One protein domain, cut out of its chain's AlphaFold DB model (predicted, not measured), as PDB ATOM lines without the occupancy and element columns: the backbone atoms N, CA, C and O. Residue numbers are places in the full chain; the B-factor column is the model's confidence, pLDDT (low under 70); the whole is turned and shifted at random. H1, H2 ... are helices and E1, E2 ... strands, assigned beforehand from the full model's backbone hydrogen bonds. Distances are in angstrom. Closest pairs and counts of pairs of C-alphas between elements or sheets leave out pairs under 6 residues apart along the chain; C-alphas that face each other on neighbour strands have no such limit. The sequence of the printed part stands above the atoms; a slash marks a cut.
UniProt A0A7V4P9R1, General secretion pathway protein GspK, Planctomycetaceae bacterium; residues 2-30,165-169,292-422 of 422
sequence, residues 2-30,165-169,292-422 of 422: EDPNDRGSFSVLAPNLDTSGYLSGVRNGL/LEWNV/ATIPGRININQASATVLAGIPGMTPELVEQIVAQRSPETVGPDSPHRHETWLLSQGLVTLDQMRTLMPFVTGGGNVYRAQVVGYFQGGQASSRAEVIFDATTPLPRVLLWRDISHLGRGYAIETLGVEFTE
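This is residues 2 to 30, 165 to 169 and 292 to 422 of the 422 residues of the protein "General secretion pathway protein GspK" of Planctomycetaceae bacterium (UniProt A0A7V4P9R1). The model has two parts end to end: a long, strongly twisted wall of five strands, E2 E1 E5 E6 E7, and a head of short helices, H1 to H4, joined by loops, in line with the wall along the longest axis. The small strand pair E3 and E4 sits where the two parts meet, next to the first residue of E5, while H5 and the last residues run past the sheet and only graze it. The printed part has 165 residues with five named helices and seven named strands, in the order E1 E2 E3 E4 H1 H2 H3 H4 E5 E6 E7 H5; both sheets are antiparallel. The class is mixed, helices and strands, with under half of the residues in named elements. The whole is loose, with a radius of gyration of the C-alphas of 19.0 A, and elongated, spanning 62 by 34 by 30 A.

In the larger sheet E1, residues 8 to 17, and E2, residues 23 to 28, form an antiparallel hairpin, with N 14 and O 27 within hydrogen-bond range at 2.9 A. The pairing of E1 is staggered: residues 13 to 17 pair with E2, and residues 8 to 13 pair with E5, residues 367 to 376. E1 and E5 are antiparallel at 138 degrees, with N 11 and O 373 2.9 A apart. E5, E6, residues 382 to 390, and E7, residues 397 to 403, form a meander, each strand the antiparallel neighbour of the one before; N 370 and O 387 are 3.0 A apart, and N 388 and O 400 are 3.0 A apart. E2 and E7 are the edge strands. From edge to edge the strands' lines turn by 110 degrees. H5, residues 413 to 416, only grazes this sheet; its closest C-alphas to E1 are those of Leu 416 and Ser 11, 5.7 A apart. E3, residues 165 to 167, and E4, residues 293 to 295, are antiparallel, with N 166 and O 294 2.9 A apart. The closest C-alphas of E3 and E5 are those of Leu 165 and Val 367, at 5.9 A. H1, residues 305 to 309, touches H2, residues 316 to 325, with Leu 308 and Val 319 closest at 6.4 A between C-alphas. H3, residues 342 to 345, and H4, residues 351 to 357, only just touch, with 3 pairs of C-alphas within 8 A, the closest those of Leu 344 and Met 354 at 6.4 A. H1 to H4 are not on the larger sheet. Residues 298 to 299 pair with residues 361 to 362, parallel. In H1, H2 and H4 every O i to N i+4 pair is within hydrogen-bond range; H3 and H5 are too short for such a pair.

E1 begins at C-alpha 8, (-1.774, 39.258, -7.894), and is 28.8 A long; E2 measures 14.4 A. H2, the longest helix by residues, measures 14.3 A and begins at C-alpha 316, (19.885, 1.088, -20.682). E5 is 29.3 A long, E6 26.0 A and E7 17.5 A. H5 ends at C-alpha 416, (1.534, 30.488, -14.934).

The C-alphas farthest apart are those of Asp 3 and Asp 352, at 62.8 A. Residues 31 to 164 are not printed, with 14.9 A from C-alpha 30 to C-alpha 165; residues 170 to 291 are not printed, with 7.4 A from C-alpha 169 to C-alpha 292. Of the links that are printed whole, the one from H2 to H3, residues 326 to 341, is long. The mean pLDDT of the printed part is 90.8, and residues 420 to 422 are under 70.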
ATOM      1  N   GLU A   2     -11.272  42.806 -10.467       76.62
ATOM      2  CA  GLU A   2     -11.615  42.502 -11.869       76.62
ATOM      3  C   GLU A   2     -10.566  43.072 -12.837       76.62
ATOM      4  O   GLU A   2     -10.425  42.574 -13.948       76.62
ATOM      5  N   ASP A   3      -9.784  44.071 -12.404       81.81
ATOM      6  CA  ASP A   3      -8.647  44.560 -13.179       81.81
ATOM      7  C   ASP A   3      -7.484  43.551 -13.089       81.81
ATOM      8  O   ASP A   3      -6.962  43.316 -11.987       81.81
ATOM      9  N   PRO A   4      -7.043  42.953 -14.214       79.25
ATOM     10  CA  PRO A   4      -5.919  42.024 -14.225       79.25
ATOM     11  C   PRO A   4      -4.606  42.670 -13.757       79.25
ATOM     12  O   PRO A   4      -3.731  41.958 -13.259       79.25
ATOM     13  N   ASN A   5      -4.458  43.996 -13.854       83.81
ATOM     14  CA  ASN A   5      -3.278  44.711 -13.363       83.81
ATOM     15  C   ASN A   5      -3.198  44.751 -11.830       83.81
ATOM     16  O   ASN A   5      -2.098  44.813 -11.297       83.81
ATOM     17  N   ASP A   6      -4.334  44.635 -11.136       85.25
ATOM     18  CA  ASP A   6      -4.418  44.627  -9.668       85.25
ATOM     19  C   ASP A   6      -4.649  43.216  -9.098       85.25
ATOM     20  O   ASP A   6      -4.863  43.030  -7.895       85.25
ATOM     21  N   ARG A   7      -4.647  42.189  -9.956       86.31
ATOM     22  CA  ARG A   7      -4.832  40.791  -9.561       86.31
ATOM     23  C   ARG A   7      -3.480  40.093  -9.458       86.31
ATOM     24  O   ARG A   7      -2.943  39.606 -10.451       86.31
ATOM     25  N   GLY A   8      -2.948  40.055  -8.237       88.88
ATOM     26  CA  GLY A   8      -1.774  39.258  -7.894       88.88
ATOM     27  C   GLY A   8      -2.098  37.764  -7.887       88.88
ATOM     28  O   GLY A   8      -3.142  37.340  -7.391       88.88
ATOM     29  N   SER A   9      -1.215  36.960  -8.456       92.25
ATOM     30  CA  SER A   9      -1.293  35.502  -8.505       92.25
ATOM     31  C   SER A   9       0.102  34.920  -8.299       92.25
ATOM     32  O   SER A   9       1.103  35.635  -8.402       92.25
ATOM     33  N   PHE A  10       0.174  33.636  -7.964       93.81
ATOM     34  CA  PHE A  10       1.446  32.936  -7.885       93.81
ATOM     35  C   PHE A  10       1.317  31.509  -8.400       93.81
ATOM     36  O   PHE A  10       0.261  30.891  -8.266       93.81
ATOM     37  N   SER A  11       2.417  30.995  -8.936       94.44
ATOM     38  CA  SER A  11       2.530  29.619  -9.415       94.44
ATOM     39  C   SER A  11       3.761  28.976  -8.797       94.44
ATOM     40  O   SER A  11       4.792  29.629  -8.612       94.44
ATOM     41  N   VAL A  12       3.640  27.696  -8.463       94.56
ATOM     42  CA  VAL A  12       4.729  26.875  -7.931       94.56
ATOM     43  C   VAL A  12       5.055  25.843  -8.992       94.56
ATOM     44  O   VAL A  12       4.216  24.993  -9.293       94.56
ATOM     45  N   LEU A  13       6.238  25.960  -9.581       92.88
ATOM     46  CA  LEU A  13       6.654  25.198 -10.748       92.88
ATOM     47  C   LEU A  13       7.829  24.280 -10.422       92.88
ATOM     48  O   LEU A  13       8.749  24.647  -9.685       92.88
ATOM     49  N   ALA A  14       7.802  23.116 -11.057       90.94
ATOM     50  CA  ALA A  14       8.865  22.127 -11.072       90.94
ATOM     51  C   ALA A  14       9.108  21.648 -12.515       90.94
ATOM     52  O   ALA A  14       8.180  21.689 -13.335       90.94
ATOM     53  N   PRO A  15      10.318  21.166 -12.847       89.06
ATOM     54  CA  PRO A  15      10.570  20.487 -14.110       89.06
ATOM     55  C   PRO A  15       9.621  19.300 -14.305       89.06
ATOM     56  O   PRO A  15       9.255  18.604 -13.352       89.06
ATOM     57  N   ASN A  16       9.216  19.073 -15.551       89.56
ATOM     58  CA  ASN A  16       8.453  17.892 -15.931       89.56
ATOM     59  C   ASN A  16       9.327  16.913 -16.729       89.56
ATOM     60  O   ASN A  16      10.385  17.287 -17.241       89.56
ATOM     61  N   LEU A  17       8.895  15.655 -16.809       89.75
ATOM     62  CA  LEU A  17       9.534  14.625 -17.620       89.75
ATOM     63  C   LEU A  17       8.640  14.257 -18.803       89.75
ATOM     64  O   LEU A  17       7.416  14.222 -18.678       89.75
ATOM     65  N   ASP A  18       9.255  13.969 -19.947       88.88
ATOM     66  CA  ASP A  18       8.562  13.347 -21.069       88.88
ATOM     67  C   ASP A  18       8.364  11.835 -20.856       88.88
ATOM     68  O   ASP A  18       8.780  11.244 -19.855       88.88
ATOM     69  N   THR A  19       7.723  11.187 -21.829       87.19
ATOM     70  CA  THR A  19       7.456   9.739 -21.810       87.19
ATOM     71  C   THR A  19       8.718   8.881 -21.850       87.19
ATOM     72  O   THR A  19       8.656   7.700 -21.526       87.19
ATOM     73  N   SER A  20       9.848   9.452 -22.265       88.38
ATOM     74  CA  SER A  20      11.153   8.794 -22.311       88.38
ATOM     75  C   SER A  20      11.992   9.090 -21.063       88.38
ATOM     76  O   SER A  20      13.115   8.606 -20.950       88.38
ATOM     77  N   GLY A  21      11.442   9.828 -20.092       87.56
ATOM     78  CA  GLY A  21      12.097  10.139 -18.828       87.56
ATOM     79  C   GLY A  21      13.116  11.273 -18.920       87.56
ATOM     80  O   GLY A  21      13.899  11.441 -17.986       87.56
ATOM     81  N   TYR A  22      13.120  12.055 -19.999       89.06
ATOM     82  CA  TYR A  22      13.977  13.232 -20.137       89.06
ATOM     83  C   TYR A  22      13.251  14.496 -19.683       89.06
ATOM     84  O   TYR A  22      12.027  14.599 -19.755       89.06
ATOM     85  N   LEU A  23      14.014  15.472 -19.189       84.44
ATOM     86  CA  LEU A  23      13.469  16.739 -18.708       84.44
ATOM     87  C   LEU A  23      12.835  17.523 -19.862       84.44
ATOM     88  O   LEU A  23      13.527  17.998 -20.765       84.44
ATOM     89  N   SER A  24      11.521  17.721 -19.798       84.50
ATOM     90  CA  SER A  24      10.740  18.381 -20.840       84.50
ATOM     91  C   SER A  24       9.582  19.175 -20.245       84.50
ATOM     92  O   SER A  24       8.666  18.623 -19.637       84.50
ATOM     93  N   GLY A  25       9.616  20.495 -20.438       84.62
ATOM     94  CA  GLY A  25       8.599  21.410 -19.927       84.62
ATOM     95  C   GLY A  25       8.581  21.539 -18.400       84.62
ATOM     96  O   GLY A  25       9.549  21.229 -17.703       84.62
ATOM     97  N   VAL A  26       7.456  22.041 -17.888       89.00
ATOM     98  CA  VAL A  26       7.221  22.286 -16.459       89.00
ATOM     99  C   VAL A  26       5.851  21.777 -16.038       89.00
ATOM    100  O   VAL A  26       4.937  21.660 -16.853       89.00
ATOM    101  N   ARG A  27       5.710  21.495 -14.745       90.12
ATOM    102  CA  ARG A  27       4.454  21.126 -14.091       90.12
ATOM    103  C   ARG A  27       4.265  21.942 -12.821       90.12
ATOM    104  O   ARG A  27       5.221  22.479 -12.267       90.12
ATOM    105  N   ASN A  28       3.032  21.982 -12.329       90.75
ATOM    106  CA  ASN A  28       2.757  22.556 -11.019       90.75
ATOM    107  C   ASN A  28       3.225  21.614  -9.899       90.75
ATOM    108  O   ASN A  28       3.098  20.389 -10.000       90.75
ATOM    109  N   GLY A  29       3.725  22.199  -8.815       91.75
ATOM    110  CA  GLY A  29       4.105  21.494  -7.595       91.75
ATOM    111  C   GLY A  29       5.602  21.514  -7.314       91.75
ATOM    112  O   GLY A  29       6.341  22.345  -7.832       91.75
ATOM    113  N   LEU A  30       6.019  20.602  -6.440       92.50
ATOM    114  CA  LEU A  30       7.392  20.495  -5.959       92.50
ATOM    115  C   LEU A  30       8.151  19.392  -6.703       92.50
ATOM    116  O   LEU A  30       7.552  18.417  -7.172       92.50
ATOM    117  N   LEU A 165      17.854  14.143   0.889       95.62
ATOM    118  CA  LEU A 165      17.665  13.424   2.148       95.62
ATOM    119  C   LEU A 165      16.342  12.659   2.133       95.62
ATOM    120  O   LEU A 165      15.301  13.190   1.742       95.62
ATOM    121  N   GLU A 166      16.386  11.450   2.672       94.50
ATOM    122  CA  GLU A 166      15.222  10.662   3.059       94.50
ATOM    123  C   GLU A 166      15.014  10.745   4.569       94.50
ATOM    124  O   GLU A 166      15.979  10.765   5.342       94.50
ATOM    125  N   TRP A 167      13.759  10.735   5.006       94.00
ATOM    126  CA  TRP A 167      13.397  10.659   6.414       94.00
ATOM    127  C   TRP A 167      13.204   9.196   6.833       94.00
ATOM    128  O   TRP A 167      12.321   8.499   6.335       94.00
ATOM    129  N   ASN A 168      14.029   8.713   7.766       95.12
ATOM    130  CA  ASN A 168      14.022   7.322   8.230       95.12
ATOM    131  C   ASN A 168      12.928   7.082   9.286       95.12
ATOM    132  O   ASN A 168      13.199   6.851  10.469       95.12
ATOM    133  N   VAL A 169      11.674   7.181   8.848       94.50
ATOM    134  CA  VAL A 169      10.478   7.031   9.684       94.50
ATOM    135  C   VAL A 169       9.474   6.052   9.080       94.50
ATOM    136  O   VAL A 169       9.533   5.707   7.895       94.50
ATOM    137  N   ALA A 292      18.476   9.267  11.728       94.75
ATOM    138  CA  ALA A 292      17.135   9.786  11.442       94.75
ATOM    139  C   ALA A 292      16.925  10.139   9.958       94.75
ATOM    140  O   ALA A 292      15.787  10.203   9.500       94.75
ATOM    141  N   THR A 293      18.004  10.365   9.211       95.44
ATOM    142  CA  THR A 293      17.964  10.727   7.792       95.44
ATOM    143  C   THR A 293      19.002   9.953   6.996       95.44
ATOM    144  O   THR A 293      20.082   9.659   7.514       95.44
ATOM    145  N   ILE A 294      18.701   9.681   5.730       95.25
ATOM    146  CA  ILE A 294      19.598   8.985   4.801       95.25
ATOM    147  C   ILE A 294      19.891   9.933   3.629       95.25
ATOM    148  O   ILE A 294      18.973  10.245   2.875       95.25
ATOM    149  N   PRO A 295      21.120  10.461   3.493       94.75
ATOM    150  CA  PRO A 295      21.459  11.356   2.394       94.75
ATOM    151  C   PRO A 295      21.799  10.593   1.114       94.75
ATOM    152  O   PRO A 295      22.318   9.481   1.161       94.75
ATOM    153  N   GLY A 296      21.604  11.244  -0.033       93.25
ATOM    154  CA  GLY A 296      22.334  10.881  -1.249       93.25
ATOM    155  C   GLY A 296      21.733   9.803  -2.147       93.25
ATOM    156  O   GLY A 296      22.204   9.656  -3.273       93.25
ATOM    157  N   ARG A 297      20.705   9.074  -1.702       96.44
ATOM    158  CA  ARG A 297      20.016   8.074  -2.533       96.44
ATOM    159  C   ARG A 297      19.128   8.750  -3.575       96.44
ATOM    160  O   ARG A 297      18.567   9.817  -3.336       96.44
ATOM    161  N   ILE A 298      19.017   8.113  -4.735       97.75
ATOM    162  CA  ILE A 298      18.347   8.627  -5.923       97.75
ATOM    163  C   ILE A 298      16.928   8.068  -6.010       97.75
ATOM    164  O   ILE A 298      16.730   6.856  -6.083       97.75
ATOM    165  N   ASN A 299      15.934   8.950  -6.045       96.44
ATOM    166  CA  ASN A 299      14.534   8.601  -6.216       96.44
ATOM    167  C   ASN A 299      14.260   8.109  -7.644       96.44
ATOM    168  O   ASN A 299      14.082   8.899  -8.574       96.44
ATOM    169  N   ILE A 300      14.146   6.791  -7.810       96.50
ATOM    170  CA  ILE A 300      13.953   6.160  -9.124       96.50
ATOM    171  C   ILE A 300      12.576   6.431  -9.742       96.50
ATOM    172  O   ILE A 300      12.398   6.325 -10.959       96.50
ATOM    173  N   ASN A 301      11.600   6.838  -8.930       94.88
ATOM    174  CA  ASN A 301      10.244   7.105  -9.397       94.88
ATOM    175  C   ASN A 301      10.140   8.425 -10.160       94.88
ATOM    176  O   ASN A 301       9.238   8.574 -10.982       94.88
ATOM    177  N   GLN A 302      11.048   9.369  -9.902       94.25
ATOM    178  CA  GLN A 302      10.994  10.721 -10.463       94.25
ATOM    179  C   GLN A 302      12.326  11.204 -11.067       94.25
ATOM    180  O   GLN A 302      12.332  12.241 -11.721       94.25
ATOM    181  N   ALA A 303      13.439  10.476 -10.913       95.81
ATOM    182  CA  ALA A 303      14.716  10.808 -11.555       95.81
ATOM    183  C   ALA A 303      14.632  10.799 -13.091       95.81
ATOM    184  O   ALA A 303      13.857  10.048 -13.689       95.81
ATOM    185  N   SER A 304      15.442  11.617 -13.759       95.19
ATOM    186  CA  SER A 304      15.538  11.570 -15.221       95.19
ATOM    187  C   SER A 304      16.258  10.300 -15.689       95.19
ATOM    188  O   SER A 304      17.059   9.723 -14.952       95.19
ATOM    189  N   ALA A 305      16.017   9.879 -16.931       95.38
ATOM    190  CA  ALA A 305      16.735   8.762 -17.548       95.38
ATOM    191  C   ALA A 305      18.260   8.984 -17.524       95.38
ATOM    192  O   ALA A 305      19.010   8.047 -17.266       95.38
ATOM    193  N   THR A 306      18.702  10.237 -17.694       94.50
ATOM    194  CA  THR A 306      20.102  10.667 -17.556       94.50
ATOM    195  C   THR A 306      20.672  10.318 -16.180       94.50
ATOM    196  O   THR A 306      21.716   9.684 -16.097       94.50
ATOM    197  N   VAL A 307      19.976  10.670 -15.092       96.69
ATOM    198  CA  VAL A 307      20.447  10.372 -13.727       96.69
ATOM    199  C   VAL A 307      20.409   8.869 -13.446       96.69
ATOM    200  O   VAL A 307      21.349   8.330 -12.867       96.69
ATOM    201  N   LEU A 308      19.357   8.172 -13.890       97.38
ATOM    202  CA  LEU A 308      19.237   6.721 -13.717       97.38
ATOM    203  C   LEU A 308      20.381   5.962 -14.399       97.38
ATOM    204  O   LEU A 308      20.910   5.019 -13.816       97.38
ATOM    205  N   ALA A 309      20.789   6.385 -15.598       96.44
ATOM    206  CA  ALA A 309      21.866   5.752 -16.357       96.44
ATOM    207  C   ALA A 309      23.237   5.816 -15.656       96.44
ATOM    208  O   ALA A 309      24.102   4.989 -15.938       96.44
ATOM    209  N   GLY A 310      23.436   6.761 -14.729       95.69
ATOM    210  CA  GLY A 310      24.669   6.874 -13.941       95.69
ATOM    211  C   GLY A 310      24.757   5.915 -12.761       95.69
ATOM    212  O   GLY A 310      25.825   5.771 -12.170       95.69
ATOM    213  N   ILE A 311      23.660   5.254 -12.389       97.19
ATOM    214  CA  ILE A 311      23.630   4.388 -11.211       97.19
ATOM    215  C   ILE A 311      24.385   3.078 -11.504       97.19
ATOM    216  O   ILE A 311      24.069   2.398 -12.486       97.19
ATOM    217  N   PRO A 312      25.344   2.663 -10.651       94.94
ATOM    218  CA  PRO A 312      26.039   1.390 -10.817       94.94
ATOM    219  C   PRO A 312      25.081   0.200 -10.923       94.94
ATOM    220  O   PRO A 312      24.215  -0.006 -10.077       94.94
ATOM    221  N   GLY A 313      25.242  -0.606 -11.975       92.06
ATOM    222  CA  GLY A 313      24.375  -1.753 -12.262       92.06
ATOM    223  C   GLY A 313      23.104  -1.431 -13.058       92.06
ATOM    224  O   GLY A 313      22.373  -2.362 -13.401       92.06
ATOM    225  N   MET A 314      22.852  -0.164 -13.401       95.31
ATOM    226  CA  MET A 314      21.721   0.233 -14.239       95.31
ATOM    227  C   MET A 314      22.067   0.083 -15.730       95.31
ATOM    228  O   MET A 314      22.926   0.791 -16.251       95.31
ATOM    229  N   THR A 315      21.416  -0.851 -16.432       96.00
ATOM    230  CA  THR A 315      21.574  -0.990 -17.893       96.00
ATOM    231  C   THR A 315      20.575  -0.095 -18.633       96.00
ATOM    232  O   THR A 315      19.522   0.215 -18.070       96.00
ATOM    233  N   PRO A 316      20.837   0.299 -19.895       95.94
ATOM    234  CA  PRO A 316      19.885   1.088 -20.682       95.94
ATOM    235  C   PRO A 316      18.491   0.449 -20.760       95.94
ATOM    236  O   PRO A 316      17.483   1.141 -20.640       95.94
ATOM    237  N   GLU A 317      18.429  -0.879 -20.875       96.81
ATOM    238  CA  GLU A 317      17.174  -1.635 -20.909       96.81
ATOM    239  C   GLU A 317      16.435  -1.561 -19.570       96.81
ATOM    240  O   GLU A 317      15.212  -1.427 -19.544       96.81
ATOM    241  N   LEU A 318      17.163  -1.622 -18.449       97.44
ATOM    242  CA  LEU A 318      16.572  -1.466 -17.123       97.44
ATOM    243  C   LEU A 318      16.054  -0.036 -16.915       97.44
ATOM    244  O   LEU A 318      14.955   0.130 -16.393       97.44
ATOM    245  N   VAL A 319      16.783   0.993 -17.369       97.62
ATOM    246  CA  VAL A 319      16.312   2.391 -17.326       97.62
ATOM    247  C   VAL A 319      15.002   2.542 -18.097       97.62
ATOM    248  O   VAL A 319      14.044   3.097 -17.561       97.62
ATOM    249  N   GLU A 320      14.929   2.016 -19.322       96.69
ATOM    250  CA  GLU A 320      13.711   2.067 -20.137       96.69
ATOM    251  C   GLU A 320      12.537   1.364 -19.440       96.69
ATOM    252  O   GLU A 320      11.438   1.916 -19.361       96.69
ATOM    253  N   GLN A 321      12.772   0.184 -18.857       96.88
ATOM    254  CA  GLN A 321      11.754  -0.546 -18.098       96.88
ATOM    255  C   GLN A 321      11.269   0.228 -16.868       96.88
ATOM    256  O   GLN A 321      10.065   0.257 -16.612       96.88
ATOM    257  N   ILE A 322      12.178   0.872 -16.130       96.69
ATOM    258  CA  ILE A 322      11.838   1.698 -14.965       96.69
ATOM    259  C   ILE A 322      10.981   2.884 -15.394       96.69
ATOM    260  O   ILE A 322       9.923   3.116 -14.811       96.69
ATOM    261  N   VAL A 323      11.409   3.618 -16.424       95.94
ATOM    262  CA  VAL A 323      10.683   4.786 -16.938       95.94
ATOM    263  C   VAL A 323       9.291   4.397 -17.436       95.94
ATOM    264  O   VAL A 323       8.338   5.127 -17.173       95.94
ATOM    265  N   ALA A 324       9.157   3.243 -18.092       95.06
ATOM    266  CA  ALA A 324       7.884   2.758 -18.613       95.06
ATOM    267  C   ALA A 324       6.906   2.273 -17.525       95.06
ATOM    268  O   ALA A 324       5.694   2.352 -17.726       95.06
ATOM    269  N   GLN A 325       7.407   1.745 -16.402       94.06
ATOM    270  CA  GLN A 325       6.573   1.119 -15.363       94.06
ATOM    271  C   GLN A 325       6.299   2.021 -14.157       94.06
ATOM    272  O   GLN A 325       5.280   1.849 -13.483       94.06
ATOM    273  N   ARG A 326       7.175   2.991 -13.869       92.88
ATOM    274  CA  ARG A 326       7.005   3.893 -12.725       92.88
ATOM    275  C   ARG A 326       5.769   4.782 -12.867       92.88
ATOM    276  O   ARG A 326       5.234   5.010 -13.947       92.88
ATOM    277  N   SER A 327       5.325   5.335 -11.745       86.69
ATOM    278  CA  SER A 327       4.160   6.225 -11.675       86.69
ATOM    279  C   SER A 327       4.533   7.477 -10.872       86.69
ATOM    280  O   SER A 327       4.349   7.498  -9.655       86.69
ATOM    281  N   PRO A 328       5.109   8.511 -11.519       80.62
ATOM    282  CA  PRO A 328       5.710   9.657 -10.827       80.62
ATOM    283  C   PRO A 328       4.689  10.529 -10.083       80.62
ATOM    284  O   PRO A 328       5.064  11.291  -9.193       80.62
ATOM    285  N   GLU A 329       3.409  10.423 -10.445       74.50
ATOM    286  CA  GLU A 329       2.301  11.165  -9.837       74.50
ATOM    287  C   GLU A 329       1.753  10.492  -8.570       74.50
ATOM    288  O   GLU A 329       1.179  11.160  -7.710       74.50
ATOM    289  N   THR A 330       1.936   9.175  -8.414       73.19
ATOM    290  CA  THR A 330       1.458   8.434  -7.239       73.19
ATOM    291  C   THR A 330       2.519   8.461  -6.144       73.19
ATOM    292  O   THR A 330       3.395   7.593  -6.086       73.19
ATOM    293  N   VAL A 331       2.440   9.469  -5.276       71.44
ATOM    294  CA  VAL A 331       3.336   9.661  -4.127       71.44
ATOM    295  C   VAL A 331       2.592   9.341  -2.829       71.44
ATOM    296  O   VAL A 331       1.395   9.595  -2.716       71.44
ATOM    297  N   GLY A 332       3.305   8.803  -1.838       72.62
ATOM    298  CA  GLY A 332       2.774   8.554  -0.497       72.62
ATOM    299  C   GLY A 332       2.625   7.070  -0.139       72.62
ATOM    300  O   GLY A 332       3.065   6.200  -0.894       72.62
ATOM    301  N   PRO A 333       2.022   6.768   1.026       72.81
ATOM    302  CA  PRO A 333       2.009   5.423   1.614       72.81
ATOM    303  C   PRO A 333       1.231   4.390   0.786       72.81
ATOM    304  O   PRO A 333       1.561   3.207   0.821       72.81
ATOM    305  N   ASP A 334       0.260   4.831  -0.015       78.25
ATOM    306  CA  ASP A 334      -0.528   3.954  -0.891       78.25
ATOM    307  C   ASP A 334       0.153   3.681  -2.242       78.25
ATOM    308  O   ASP A 334      -0.343   2.892  -3.047       78.25
ATOM    309  N   SER A 335       1.291   4.330  -2.517       85.56
ATOM    310  CA  SER A 335       2.005   4.135  -3.774       85.56
ATOM    311  C   SER A 335       2.570   2.711  -3.862       85.56
ATOM    312  O   SER A 335       3.285   2.271  -2.948       85.56
ATOM    313  N   PRO A 336       2.338   1.990  -4.978       85.25
ATOM    314  CA  PRO A 336       2.959   0.688  -5.209       85.25
ATOM    315  C   PRO A 336       4.483   0.795  -5.367       85.25
ATOM    316  O   PRO A 336       5.183  -0.204  -5.225       85.25
ATOM    317  N   HIS A 337       4.997   2.002  -5.624       91.81
ATOM    318  CA  HIS A 337       6.415   2.280  -5.831       91.81
ATOM    319  C   HIS A 337       7.062   3.027  -4.657       91.81
ATOM    320  O   HIS A 337       8.178   3.517  -4.796       91.81
ATOM    321  N   ARG A 338       6.401   3.110  -3.490       90.25
ATOM    322  CA  ARG A 338       6.910   3.873  -2.331       90.25
ATOM    323  C   ARG A 338       8.308   3.452  -1.853       90.25
ATOM    324  O   ARG A 338       9.017   4.278  -1.297       90.25
ATOM    325  N   HIS A 339       8.689   2.194  -2.087       93.56
ATOM    326  CA  HIS A 339      10.008   1.644  -1.765       93.56
ATOM    327  C   HIS A 339      10.699   1.178  -3.036       93.56
ATOM    328  O   HIS A 339      10.083   0.502  -3.860       93.56
ATOM    329  N   GLU A 340      11.995   1.449  -3.150       94.69
ATOM    330  CA  GLU A 340      12.864   1.075  -4.272       94.69
ATOM    331  C   GLU A 340      12.834  -0.420  -4.615       94.69
ATOM    332  O   GLU A 340      13.102  -0.818  -5.747       94.69
ATOM    333  N   THR A 341      12.466  -1.270  -3.654       94.88
ATOM    334  CA  THR A 341      12.366  -2.718  -3.845       94.88
ATOM    335  C   THR A 341      11.257  -3.150  -4.792       94.88
ATOM    336  O   THR A 341      11.169  -4.340  -5.103       94.88
ATOM    337  N   TRP A 342      10.419  -2.228  -5.275       94.44
ATOM    338  CA  TRP A 342       9.439  -2.542  -6.311       94.44
ATOM    339  C   TRP A 342      10.100  -3.105  -7.581       94.44
ATOM    340  O   TRP A 342       9.519  -3.974  -8.228       94.44
ATOM    341  N   LEU A 343      11.350  -2.714  -7.878       95.56
ATOM    342  CA  LEU A 343      12.142  -3.290  -8.973       95.56
ATOM    343  C   LEU A 343      12.309  -4.807  -8.825       95.56
ATOM    344  O   LEU A 343      12.191  -5.559  -9.791       95.56
ATOM    345  N   LEU A 344      12.573  -5.265  -7.600       94.69
ATOM    346  CA  LEU A 344      12.721  -6.682  -7.285       94.69
ATOM    347  C   LEU A 344      11.359  -7.384  -7.260       94.69
ATOM    348  O   LEU A 344      11.218  -8.481  -7.796       94.69
ATOM    349  N   SER A 345      10.347  -6.765  -6.649       91.75
ATOM    350  CA  SER A 345       9.031  -7.388  -6.476       91.75
ATOM    351  C   SER A 345       8.272  -7.561  -7.802       91.75
ATOM    352  O   SER A 345       7.502  -8.509  -7.951       91.75
ATOM    353  N   GLN A 346       8.535  -6.691  -8.782       92.00
ATOM    354  CA  GLN A 346       8.015  -6.782 -10.150       92.00
ATOM    355  C   GLN A 346       8.942  -7.559 -11.107       92.00
ATOM    356  O   GLN A 346       8.590  -7.772 -12.265       92.00
ATOM    357  N   GLY A 347      10.099  -8.033 -10.630       92.19
ATOM    358  CA  GLY A 347      11.002  -8.893 -11.396       92.19
ATOM    359  C   GLY A 347      11.853  -8.178 -12.450       92.19
ATOM    360  O   GLY A 347      12.348  -8.842 -13.359       92.19
ATOM    361  N   LEU A 348      12.040  -6.858 -12.340       95.25
ATOM    362  CA  LEU A 348      12.952  -6.093 -13.204       95.25
ATOM    363  C   LEU A 348      14.416  -6.401 -12.865       95.25
ATOM    364  O   LEU A 348      15.281  -6.365 -13.737       95.25
ATOM    365  N   VAL A 349      14.695  -6.718 -11.598       95.81
ATOM    366  CA  VAL A 349      16.033  -7.082 -11.118       95.81
ATOM    367  C   VAL A 349      15.996  -8.356 -10.281       95.81
ATOM    368  O   VAL A 349      15.011  -8.666  -9.612       95.81
ATOM    369  N   THR A 350      17.100  -9.098 -10.294       94.12
ATOM    370  CA  THR A 350      17.329 -10.223  -9.377       94.12
ATOM    371  C   THR A 350      17.628  -9.732  -7.959       94.12
ATOM    372  O   THR A 350      17.985  -8.572  -7.749       94.12
ATOM    373  N   LEU A 351      17.540 -10.626  -6.967       93.31
ATOM    374  CA  LEU A 351      17.884 -10.300  -5.576       93.31
ATOM    375  C   LEU A 351      19.324  -9.776  -5.448       93.31
ATOM    376  O   LEU A 351      19.555  -8.795  -4.747       93.31
ATOM    377  N   ASP A 352      20.276 -10.395  -6.150       92.88
ATOM    378  CA  ASP A 352      21.685  -9.988  -6.120       92.88
ATOM    379  C   ASP A 352      21.896  -8.619  -6.789       92.88
ATOM    380  O   ASP A 352      22.615  -7.783  -6.249       92.88
ATOM    381  N   GLN A 353      21.218  -8.340  -7.907       95.19
ATOM    382  CA  GLN A 353      21.240  -7.006  -8.522       95.19
ATOM    383  C   GLN A 353      20.622  -5.948  -7.603       95.19
ATOM    384  O   GLN A 353      21.185  -4.866  -7.453       95.19
ATOM    385  N   MET A 354      19.502  -6.264  -6.944       95.62
ATOM    386  CA  MET A 354      18.865  -5.334  -6.014       95.62
ATOM    387  C   MET A 354      19.797  -4.981  -4.849       95.62
ATOM    388  O   MET A 354      19.894  -3.809  -4.501       95.62
ATOM    389  N   ARG A 355      20.540  -5.949  -4.287       94.12
ATOM    390  CA  ARG A 355      21.539  -5.697  -3.224       94.12
ATOM    391  C   ARG A 355      22.603  -4.682  -3.634       94.12
ATOM    392  O   ARG A 355      23.004  -3.866  -2.807       94.12
ATOM    393  N   THR A 356      23.044  -4.734  -4.890       94.19
ATOM    394  CA  THR A 356      24.004  -3.772  -5.452       94.19
ATOM    395  C   THR A 356      23.380  -2.390  -5.628       94.19
ATOM    396  O   THR A 356      24.055  -1.392  -5.414       94.19
ATOM    397  N   LEU A 357      22.089  -2.318  -5.970       96.38
ATOM    398  CA  LEU A 357      21.376  -1.054  -6.162       96.38
ATOM    399  C   LEU A 357      20.990  -0.369  -4.842       96.38
ATOM    400  O   LEU A 357      20.964   0.859  -4.797       96.38
ATOM    401  N   MET A 358      20.719  -1.126  -3.768       94.00
ATOM    402  CA  MET A 358      20.220  -0.611  -2.476       94.00
ATOM    403  C   MET A 358      20.917   0.668  -1.963       94.00
ATOM    404  O   MET A 358      20.200   1.581  -1.542       94.00
ATOM    405  N   PRO A 359      22.264   0.796  -1.999       93.94
ATOM    406  CA  PRO A 359      22.950   1.996  -1.513       93.94
ATOM    407  C   PRO A 359      22.672   3.259  -2.337       93.94
ATOM    408  O   PRO A 359      22.895   4.356  -1.838       93.94
ATOM    409  N   PHE A 360      22.198   3.113  -3.577       96.69
ATOM    410  CA  PHE A 360      22.057   4.203  -4.541       96.69
ATOM    411  C   PHE A 360      20.618   4.639  -4.775       96.69
ATOM    412  O   PHE A 360      20.410   5.792  -5.120       96.69
ATOM    413  N   VAL A 361      19.633   3.749  -4.638       97.06
ATOM    414  CA  VAL A 361      18.247   4.021  -5.065       97.06
ATOM    415  C   VAL A 361      17.290   4.145  -3.891       97.06
ATOM    416  O   VAL A 361      17.415   3.385  -2.945       97.06
ATOM    417  N   THR A 362      16.305   5.035  -3.980       95.62
ATOM    418  CA  THR A 362      15.161   5.157  -3.062       95.62
ATOM    419  C   THR A 362      13.845   5.272  -3.841       95.62
ATOM    420  O   THR A 362      13.843   5.601  -5.028       95.62
ATOM    421  N   GLY A 363      12.712   4.987  -3.191       93.12
ATOM    422  CA  GLY A 363      11.373   5.278  -3.707       93.12
ATOM    423  C   GLY A 363      10.907   6.730  -3.501       93.12
ATOM    424  O   GLY A 363       9.887   7.126  -4.071       93.12
ATOM    425  N   GLY A 364      11.621   7.543  -2.716       91.69
ATOM    426  CA  GLY A 364      11.248   8.939  -2.492       91.69
ATOM    427  C   GLY A 364      12.164   9.686  -1.532       91.69
ATOM    428  O   GLY A 364      12.785   9.088  -0.665       91.69
ATOM    429  N   GLY A 365      12.215  11.007  -1.671       93.12
ATOM    430  CA  GLY A 365      12.909  11.912  -0.768       93.12
ATOM    431  C   GLY A 365      11.983  12.882  -0.044       93.12
ATOM    432  O   GLY A 365      10.802  13.044  -0.371       93.12
ATOM    433  N   ASN A 366      12.549  13.542   0.964       94.69
ATOM    434  CA  ASN A 366      11.859  14.488   1.841       94.69
ATOM    435  C   ASN A 366      12.447  15.904   1.761       94.69
ATOM    436  O   ASN A 366      12.136  16.745   2.603       94.69
ATOM    437  N   VAL A 367      13.286  16.180   0.763       96.81
ATOM    438  CA  VAL A 367      13.768  17.528   0.458       96.81
ATOM    439  C   VAL A 367      13.221  17.928  -0.895       96.81
ATOM    440  O   VAL A 367      13.343  17.184  -1.864       96.81
ATOM    441  N   TYR A 368      12.602  19.098  -0.948       96.00
ATOM    442  CA  TYR A 368      11.844  19.537  -2.105       96.00
ATOM    443  C   TYR A 368      12.315  20.894  -2.604       96.00
ATOM    444  O   TYR A 368      12.541  21.801  -1.805       96.00
ATOM    445  N   ARG A 369      12.370  21.068  -3.921       94.94
ATOM    446  CA  ARG A 369      12.619  22.346  -4.592       94.94
ATOM    447  C   ARG A 369      11.401  22.803  -5.360       94.94
ATOM    448  O   ARG A 369      10.603  22.003  -5.848       94.94
ATOM    449  N   ALA A 370      11.277  24.115  -5.481       93.88
ATOM    450  CA  ALA A 370      10.359  24.729  -6.419       93.88
ATOM    451  C   ALA A 370      10.863  26.087  -6.894       93.88
ATOM    452  O   ALA A 370      11.574  26.797  -6.176       93.88
ATOM    453  N   GLN A 371      10.409  26.469  -8.083       94.50
ATOM    454  CA  GLN A 371      10.397  27.862  -8.502       94.50
ATOM    455  C   GLN A 371       9.029  28.464  -8.194       94.50
ATOM    456  O   GLN A 371       7.998  27.982  -8.660       94.50
ATOM    457  N   VAL A 372       9.018  29.532  -7.405       95.25
ATOM    458  CA  VAL A 372       7.816  30.291  -7.071       95.25
ATOM    459  C   VAL A 372       7.816  31.566  -7.895       95.25
ATOM    460  O   VAL A 372       8.722  32.392  -7.776       95.25
ATOM    461  N   VAL A 373       6.791  31.738  -8.726       95.62
ATOM    462  CA  VAL A 373       6.621  32.920  -9.574       95.62
ATOM    463  C   VAL A 373       5.403  33.686  -9.085       95.62
ATOM    464  O   VAL A 373       4.281  33.222  -9.246       95.62
ATOM    465  N   GLY A 374       5.611  34.856  -8.489       94.94
ATOM    466  CA  GLY A 374       4.552  35.821  -8.203       94.94
ATOM    467  C   GLY A 374       4.397  36.791  -9.371       94.94
ATOM    468  O   GLY A 374       5.389  37.294  -9.892       94.94
ATOM    469  N   TYR A 375       3.175  37.072  -9.807       93.81
ATOM    470  CA  TYR A 375       2.925  37.940 -10.959       93.81
ATOM    471  C   TYR A 375       1.567  38.629 -10.860       93.81
ATOM    472  O   TYR A 375       0.637  38.130 -10.229       93.81
ATOM    473  N   PHE A 376       1.447  39.781 -11.515       91.56
ATOM    474  CA  PHE A 376       0.142  40.353 -11.831       91.56
ATOM    475  C   PHE A 376      -0.349  39.789 -13.158       91.56
ATOM    476  O   PHE A 376       0.421  39.711 -14.118       91.56
ATOM    477  N   GLN A 377      -1.629  39.434 -13.241       86.75
ATOM    478  CA  GLN A 377      -2.186  38.846 -14.465       86.75
ATOM    479  C   GLN A 377      -2.149  39.810 -15.665       86.75
ATOM    480  O   GLN A 377      -2.059  39.366 -16.803       86.75
ATOM    481  N   GLY A 378      -2.128  41.124 -15.418       82.62
ATOM    482  CA  GLY A 378      -1.902  42.159 -16.434       82.62
ATOM    483  C   GLY A 378      -0.450  42.266 -16.922       82.62
ATOM    484  O   GLY A 378      -0.151  43.091 -17.780       82.62
ATOM    485  N   GLY A 379       0.475  41.469 -16.374       83.88
ATOM    486  CA  GLY A 379       1.872  41.380 -16.813       83.88
ATOM    487  C   GLY A 379       2.780  42.541 -16.399       83.88
ATOM    488  O   GLY A 379       3.953  42.531 -16.760       83.88
ATOM    489  N   GLN A 380       2.266  43.511 -15.635       84.31
ATOM    490  CA  GLN A 380       2.974  44.738 -15.234       84.31
ATOM    491  C   GLN A 380       4.211  44.475 -14.363       84.31
ATOM    492  O   GLN A 380       5.196  45.205 -14.446       84.31
ATOM    493  N   ALA A 381       4.158  43.452 -13.507       89.88
ATOM    494  CA  ALA A 381       5.261  43.088 -12.628       89.88
ATOM    495  C   ALA A 381       5.243  41.595 -12.286       89.88
ATOM    496  O   ALA A 381       4.190  40.948 -12.263       89.88
ATOM    497  N   SER A 382       6.430  41.070 -11.990       93.44
ATOM    498  CA  SER A 382       6.642  39.707 -11.517       93.44
ATOM    499  C   SER A 382       7.834  39.631 -10.571       93.44
ATOM    500  O   SER A 382       8.773  40.417 -10.683       93.44
ATOM    501  N   SER A 383       7.809  38.644  -9.687       95.06
ATOM    502  CA  SER A 383       8.913  38.222  -8.834       95.06
ATOM    503  C   SER A 383       9.090  36.717  -8.990       95.06
ATOM    504  O   SER A 383       8.102  35.989  -9.093       95.06
ATOM    505  N   ARG A 384      10.335  36.245  -9.007       95.44
ATOM    506  CA  ARG A 384      10.644  34.822  -9.094       95.44
ATOM    507  C   ARG A 384      11.679  34.436  -8.048       95.44
ATOM    508  O   ARG A 384      12.727  35.066  -7.950       95.44
ATOM    509  N   ALA A 385      11.386  33.381  -7.300       95.62
ATOM    510  CA  ALA A 385      12.268  32.838  -6.283       95.62
ATOM    511  C   ALA A 385      12.455  31.335  -6.474       95.62
ATOM    512  O   ALA A 385      11.524  30.615  -6.826       95.62
ATOM    513  N   GLU A 386      13.659  30.871  -6.194       94.12
ATOM    514  CA  GLU A 386      13.984  29.464  -6.038       94.12
ATOM    515  C   GLU A 386      14.071  29.134  -4.552       94.12
ATOM    516  O   GLU A 386      14.726  29.847  -3.783       94.12
ATOM    517  N   VAL A 387      13.385  28.067  -4.148       95.56
ATOM    518  CA  VAL A 387      13.270  27.687  -2.743       95.56
ATOM    519  C   VAL A 387      13.500  26.193  -2.587       95.56
ATOM    520  O   VAL A 387      12.968  25.405  -3.369       95.56
ATOM    521  N   ILE A 388      14.273  25.816  -1.567       96.06
ATOM    522  CA  ILE A 388      14.475  24.421  -1.157       96.06
ATOM    523  C   ILE A 388      13.966  24.257   0.273       96.06
ATOM    524  O   ILE A 388      14.335  25.027   1.165       96.06
ATOM    525  N   PHE A 389      13.132  23.248   0.486       95.31
ATOM    526  CA  PHE A 389      12.504  22.906   1.752       95.31
ATOM    527  C   PHE A 389      12.982  21.537   2.207       95.31
ATOM    528  O   PHE A 389      12.922  20.576   1.450       95.31
ATOM    529  N   ASP A 390      13.381  21.430   3.463       96.50
ATOM    530  CA  ASP A 390      13.654  20.155   4.105       96.50
ATOM    531  C   ASP A 390      12.479  19.769   5.004       96.50
ATOM    532  O   ASP A 390      12.176  20.454   5.985       96.50
ATOM    533  N   ALA A 391      11.822  18.671   4.634       95.00
ATOM    534  CA  ALA A 391      10.691  18.069   5.320       95.00
ATOM    535  C   ALA A 391      11.070  16.763   6.049       95.00
ATOM    536  O   ALA A 391      10.198  15.954   6.350       95.00
ATOM    537  N   THR A 392      12.349  16.556   6.382       94.00
ATOM    538  CA  THR A 392      12.827  15.444   7.236       94.00
ATOM    539  C   THR A 392      12.559  15.658   8.731       94.00
ATOM    540  O   THR A 392      13.107  14.972   9.594       94.00
ATOM    541  N   THR A 393      11.725  16.638   9.067       91.00
ATOM    542  CA  THR A 393      11.285  16.908  10.434       91.00
ATOM    543  C   THR A 393       9.799  17.271  10.428       91.00
ATOM    544  O   THR A 393       9.292  17.729   9.401       91.00
ATOM    545  N   PRO A 394       9.085  17.144  11.565       87.50
ATOM    546  CA  PRO A 394       7.659  17.476  11.632       87.50
ATOM    547  C   PRO A 394       7.321  18.928  11.253       87.50
ATOM    548  O   PRO A 394       6.177  19.221  10.914       87.50
ATOM    549  N   LEU A 395       8.296  19.842  11.332       91.50
ATOM    550  CA  LEU A 395       8.160  21.239  10.925       91.50
ATOM    551  C   LEU A 395       9.148  21.523   9.785       91.50
ATOM    552  O   LEU A 395      10.334  21.709  10.061       91.50
ATOM    553  N   PRO A 396       8.687  21.579   8.522       92.88
ATOM    554  CA  PRO A 396       9.568  21.825   7.389       92.88
ATOM    555  C   PRO A 396      10.372  23.118   7.540       92.88
ATOM    556  O   PRO A 396       9.847  24.147   7.977       92.88
ATOM    557  N   ARG A 397      11.647  23.077   7.147       95.12
ATOM    558  CA  ARG A 397      12.566  24.224   7.191       95.12
ATOM    559  C   ARG A 397      12.951  24.669   5.787       95.12
ATOM    560  O   ARG A 397      13.120  23.843   4.897       95.12
ATOM    561  N   VAL A 398      13.134  25.971   5.593       95.44
ATOM    562  CA  VAL A 398      13.691  26.511   4.346       95.44
ATOM    563  C   VAL A 398      15.212  26.384   4.412       95.44
ATOM    564  O   VAL A 398      15.832  26.954   5.306       95.44
ATOM    565  N   LEU A 399      15.799  25.623   3.488       94.06
ATOM    566  CA  LEU A 399      17.250  25.479   3.343       94.06
ATOM    567  C   LEU A 399      17.842  26.580   2.464       94.06
ATOM    568  O   LEU A 399      18.896  27.125   2.775       94.06
ATOM    569  N   LEU A 400      17.145  26.919   1.381       94.50
ATOM    570  CA  LEU A 400      17.577  27.915   0.410       94.50
ATOM    571  C   LEU A 400      16.401  28.811   0.047       94.50
ATOM    572  O   LEU A 400      15.307  28.321  -0.218       94.50
ATOM    573  N   TRP A 401      16.657  30.115  -0.012       95.12
ATOM    574  CA  TRP A 401      15.782  31.093  -0.645       95.12
ATOM    575  C   TRP A 401      16.636  32.000  -1.523       95.12
ATOM    576  O   TRP A 401      17.490  32.732  -1.018       95.12
ATOM    577  N   ARG A 402      16.416  31.960  -2.834       93.50
ATOM    578  CA  ARG A 402      17.203  32.714  -3.811       93.50
ATOM    579  C   ARG A 402      16.278  33.509  -4.723       93.50
ATOM    580  O   ARG A 402      15.466  32.935  -5.440       93.50
ATOM    581  N   ASP A 403      16.415  34.831  -4.705       94.88
ATOM    582  CA  ASP A 403      15.709  35.702  -5.647       94.88
ATOM    583  C   ASP A 403      16.381  35.631  -7.026       94.88
ATOM    584  O   ASP A 403      17.555  35.977  -7.189       94.88
ATOM    585  N   ILE A 404      15.621  35.180  -8.022       93.31
ATOM    586  CA  ILE A 404      16.048  35.057  -9.419       93.31
ATOM    587  C   ILE A 404      15.217  35.957 -10.345       93.31
ATOM    588  O   ILE A 404      15.174  35.755 -11.557       93.31
ATOM    589  N   SER A 405      14.577  36.993  -9.794       92.69
ATOM    590  CA  SER A 405      13.767  37.957 -10.554       92.69
ATOM    591  C   SER A 405      14.587  38.728 -11.598       92.69
ATOM    592  O   SER A 405      14.039  39.182 -12.600       92.69
ATOM    593  N   HIS A 406      15.906  38.852 -11.402       90.38
ATOM    594  CA  HIS A 406      16.826  39.475 -12.362       90.38
ATOM    595  C   HIS A 406      16.947  38.698 -13.685       90.38
ATOM    596  O   HIS A 406      17.289  39.293 -14.702       90.38
ATOM    597  N   LEU A 407      16.613  37.404 -13.688       89.00
ATOM    598  CA  LEU A 407      16.514  36.570 -14.891       89.00
ATOM    599  C   LEU A 407      15.147  36.726 -15.598       89.00
ATOM    600  O   LEU A 407      14.816  35.970 -16.505       89.00
ATOM    601  N   GLY A 408      14.319  37.677 -15.158       88.94
ATOM    602  CA  GLY A 408      12.976  37.908 -15.680       88.94
ATOM    603  C   GLY A 408      11.936  36.915 -15.157       88.94
ATOM    604  O   GLY A 408      12.186  36.113 -14.254       88.94
ATOM    605  N   ARG A 409      10.728  36.989 -15.732       90.00
ATOM    606  CA  ARG A 409       9.592  36.127 -15.359       90.00
ATOM    607  C   ARG A 409       9.825  34.658 -15.725       90.00
ATOM    608  O   ARG A 409       9.235  33.791 -15.089       90.00
ATOM    609  N   GLY A 410      10.630  34.391 -16.756       87.00
ATOM    610  CA  GLY A 410      10.945  33.053 -17.272       87.00
ATOM    611  C   GLY A 410       9.790  32.350 -17.993       87.00
ATOM    612  O   GLY A 410      10.024  31.596 -18.922       87.00
ATOM    613  N   TYR A 411       8.538  32.619 -17.623       88.81
ATOM    614  CA  TYR A 411       7.374  31.900 -18.142       88.81
ATOM    615  C   TYR A 411       6.370  32.826 -18.828       88.81
ATOM    616  O   TYR A 411       6.192  33.993 -18.447       88.81
ATOM    617  N   ALA A 412       5.672  32.291 -19.829       87.94
ATOM    618  CA  ALA A 412       4.486  32.921 -20.391       87.94
ATOM    619  C   ALA A 412       3.375  32.992 -19.326       87.94
ATOM    620  O   ALA A 412       3.269  32.114 -18.467       87.94
ATOM    621  N   ILE A 413       2.554  34.045 -19.350       87.00
ATOM    622  CA  ILE A 413       1.504  34.249 -18.333       87.00
ATOM    623  C   ILE A 413       0.473  33.109 -18.402       87.00
ATOM    624  O   ILE A 413      -0.029  32.646 -17.382       87.00
ATOM    625  N   GLU A 414       0.224  32.604 -19.604       86.31
ATOM    626  CA  GLU A 414      -0.653  31.477 -19.899       86.31
ATOM    627  C   GLU A 414      -0.175  30.187 -19.216       86.31
ATOM    628  O   GLU A 414      -0.996  29.404 -18.747       86.31
ATOM    629  N   THR A 415       1.144  29.989 -19.110       85.94
ATOM    630  CA  THR A 415       1.751  28.849 -18.402       85.94
ATOM    631  C   THR A 415       1.621  28.983 -16.887       85.94
ATOM    632  O   THR A 415       1.445  27.982 -16.198       85.94
ATOM    633  N   LEU A 416       1.693  30.210 -16.364       86.38
ATOM    634  CA  LEU A 416       1.534  30.488 -14.934       86.38
ATOM    635  C   LEU A 416       0.076  30.331 -14.478       86.38
ATOM    636  O   LEU A 416      -0.182  29.920 -13.346       86.38
ATOM    637  N   GLY A 417      -0.865  30.602 -15.382       83.00
ATOM    638  CA  GLY A 417      -2.303  30.499 -15.167       83.00
ATOM    639  C   GLY A 417      -2.979  31.867 -15.228       83.00
ATOM    640  O   GLY A 417      -2.507  32.850 -14.656       83.00
ATOM    641  N   VAL A 418      -4.114  31.941 -15.921       77.81
ATOM    642  CA  VAL A 418      -4.919  33.165 -16.039       77.81
ATOM    643  C   VAL A 418      -6.376  32.819 -15.842       77.81
ATOM    644  O   VAL A 418      -6.883  31.861 -16.421       77.81
ATOM    645  N   GLU A 419      -7.064  33.632 -15.053       70.75
ATOM    646  CA  GLU A 419      -8.518  33.603 -15.008       70.75
ATOM    647  C   GLU A 419      -9.055  34.481 -16.138       70.75
ATOM    648  O   GLU A 419      -9.023  35.715 -16.053       70.75
ATOM    649  N   PHE A 420      -9.552  33.837 -17.192       61.12
ATOM    650  CA  PHE A 420     -10.352  34.510 -18.206       61.12
ATOM    651  C   PHE A 420     -11.710  34.857 -17.591       61.12
ATOM    652  O   PHE A 420     -12.528  33.978 -17.329       61.12
ATOM    653  N   THR A 421     -11.935  36.136 -17.312       59.44
ATOM    654  CA  THR A 421     -13.287  36.665 -17.110       59.44
ATOM    655  C   THR A 421     -13.928  36.824 -18.487       59.44
ATOM    656  O   THR A 421     -13.341  37.501 -19.334       59.44
ATOM    657  N   GLU A 422     -15.065  36.156 -18.716       47.62
ATOM    658  CA  GLU A 422     -15.882  36.294 -19.939       47.62
ATOM    659  C   GLU A 422     -16.365  37.729 -20.187       47.62
ATOM    660  O   GLU A 422     -16.692  38.431 -19.198       47.62
TER     661      GLU A 422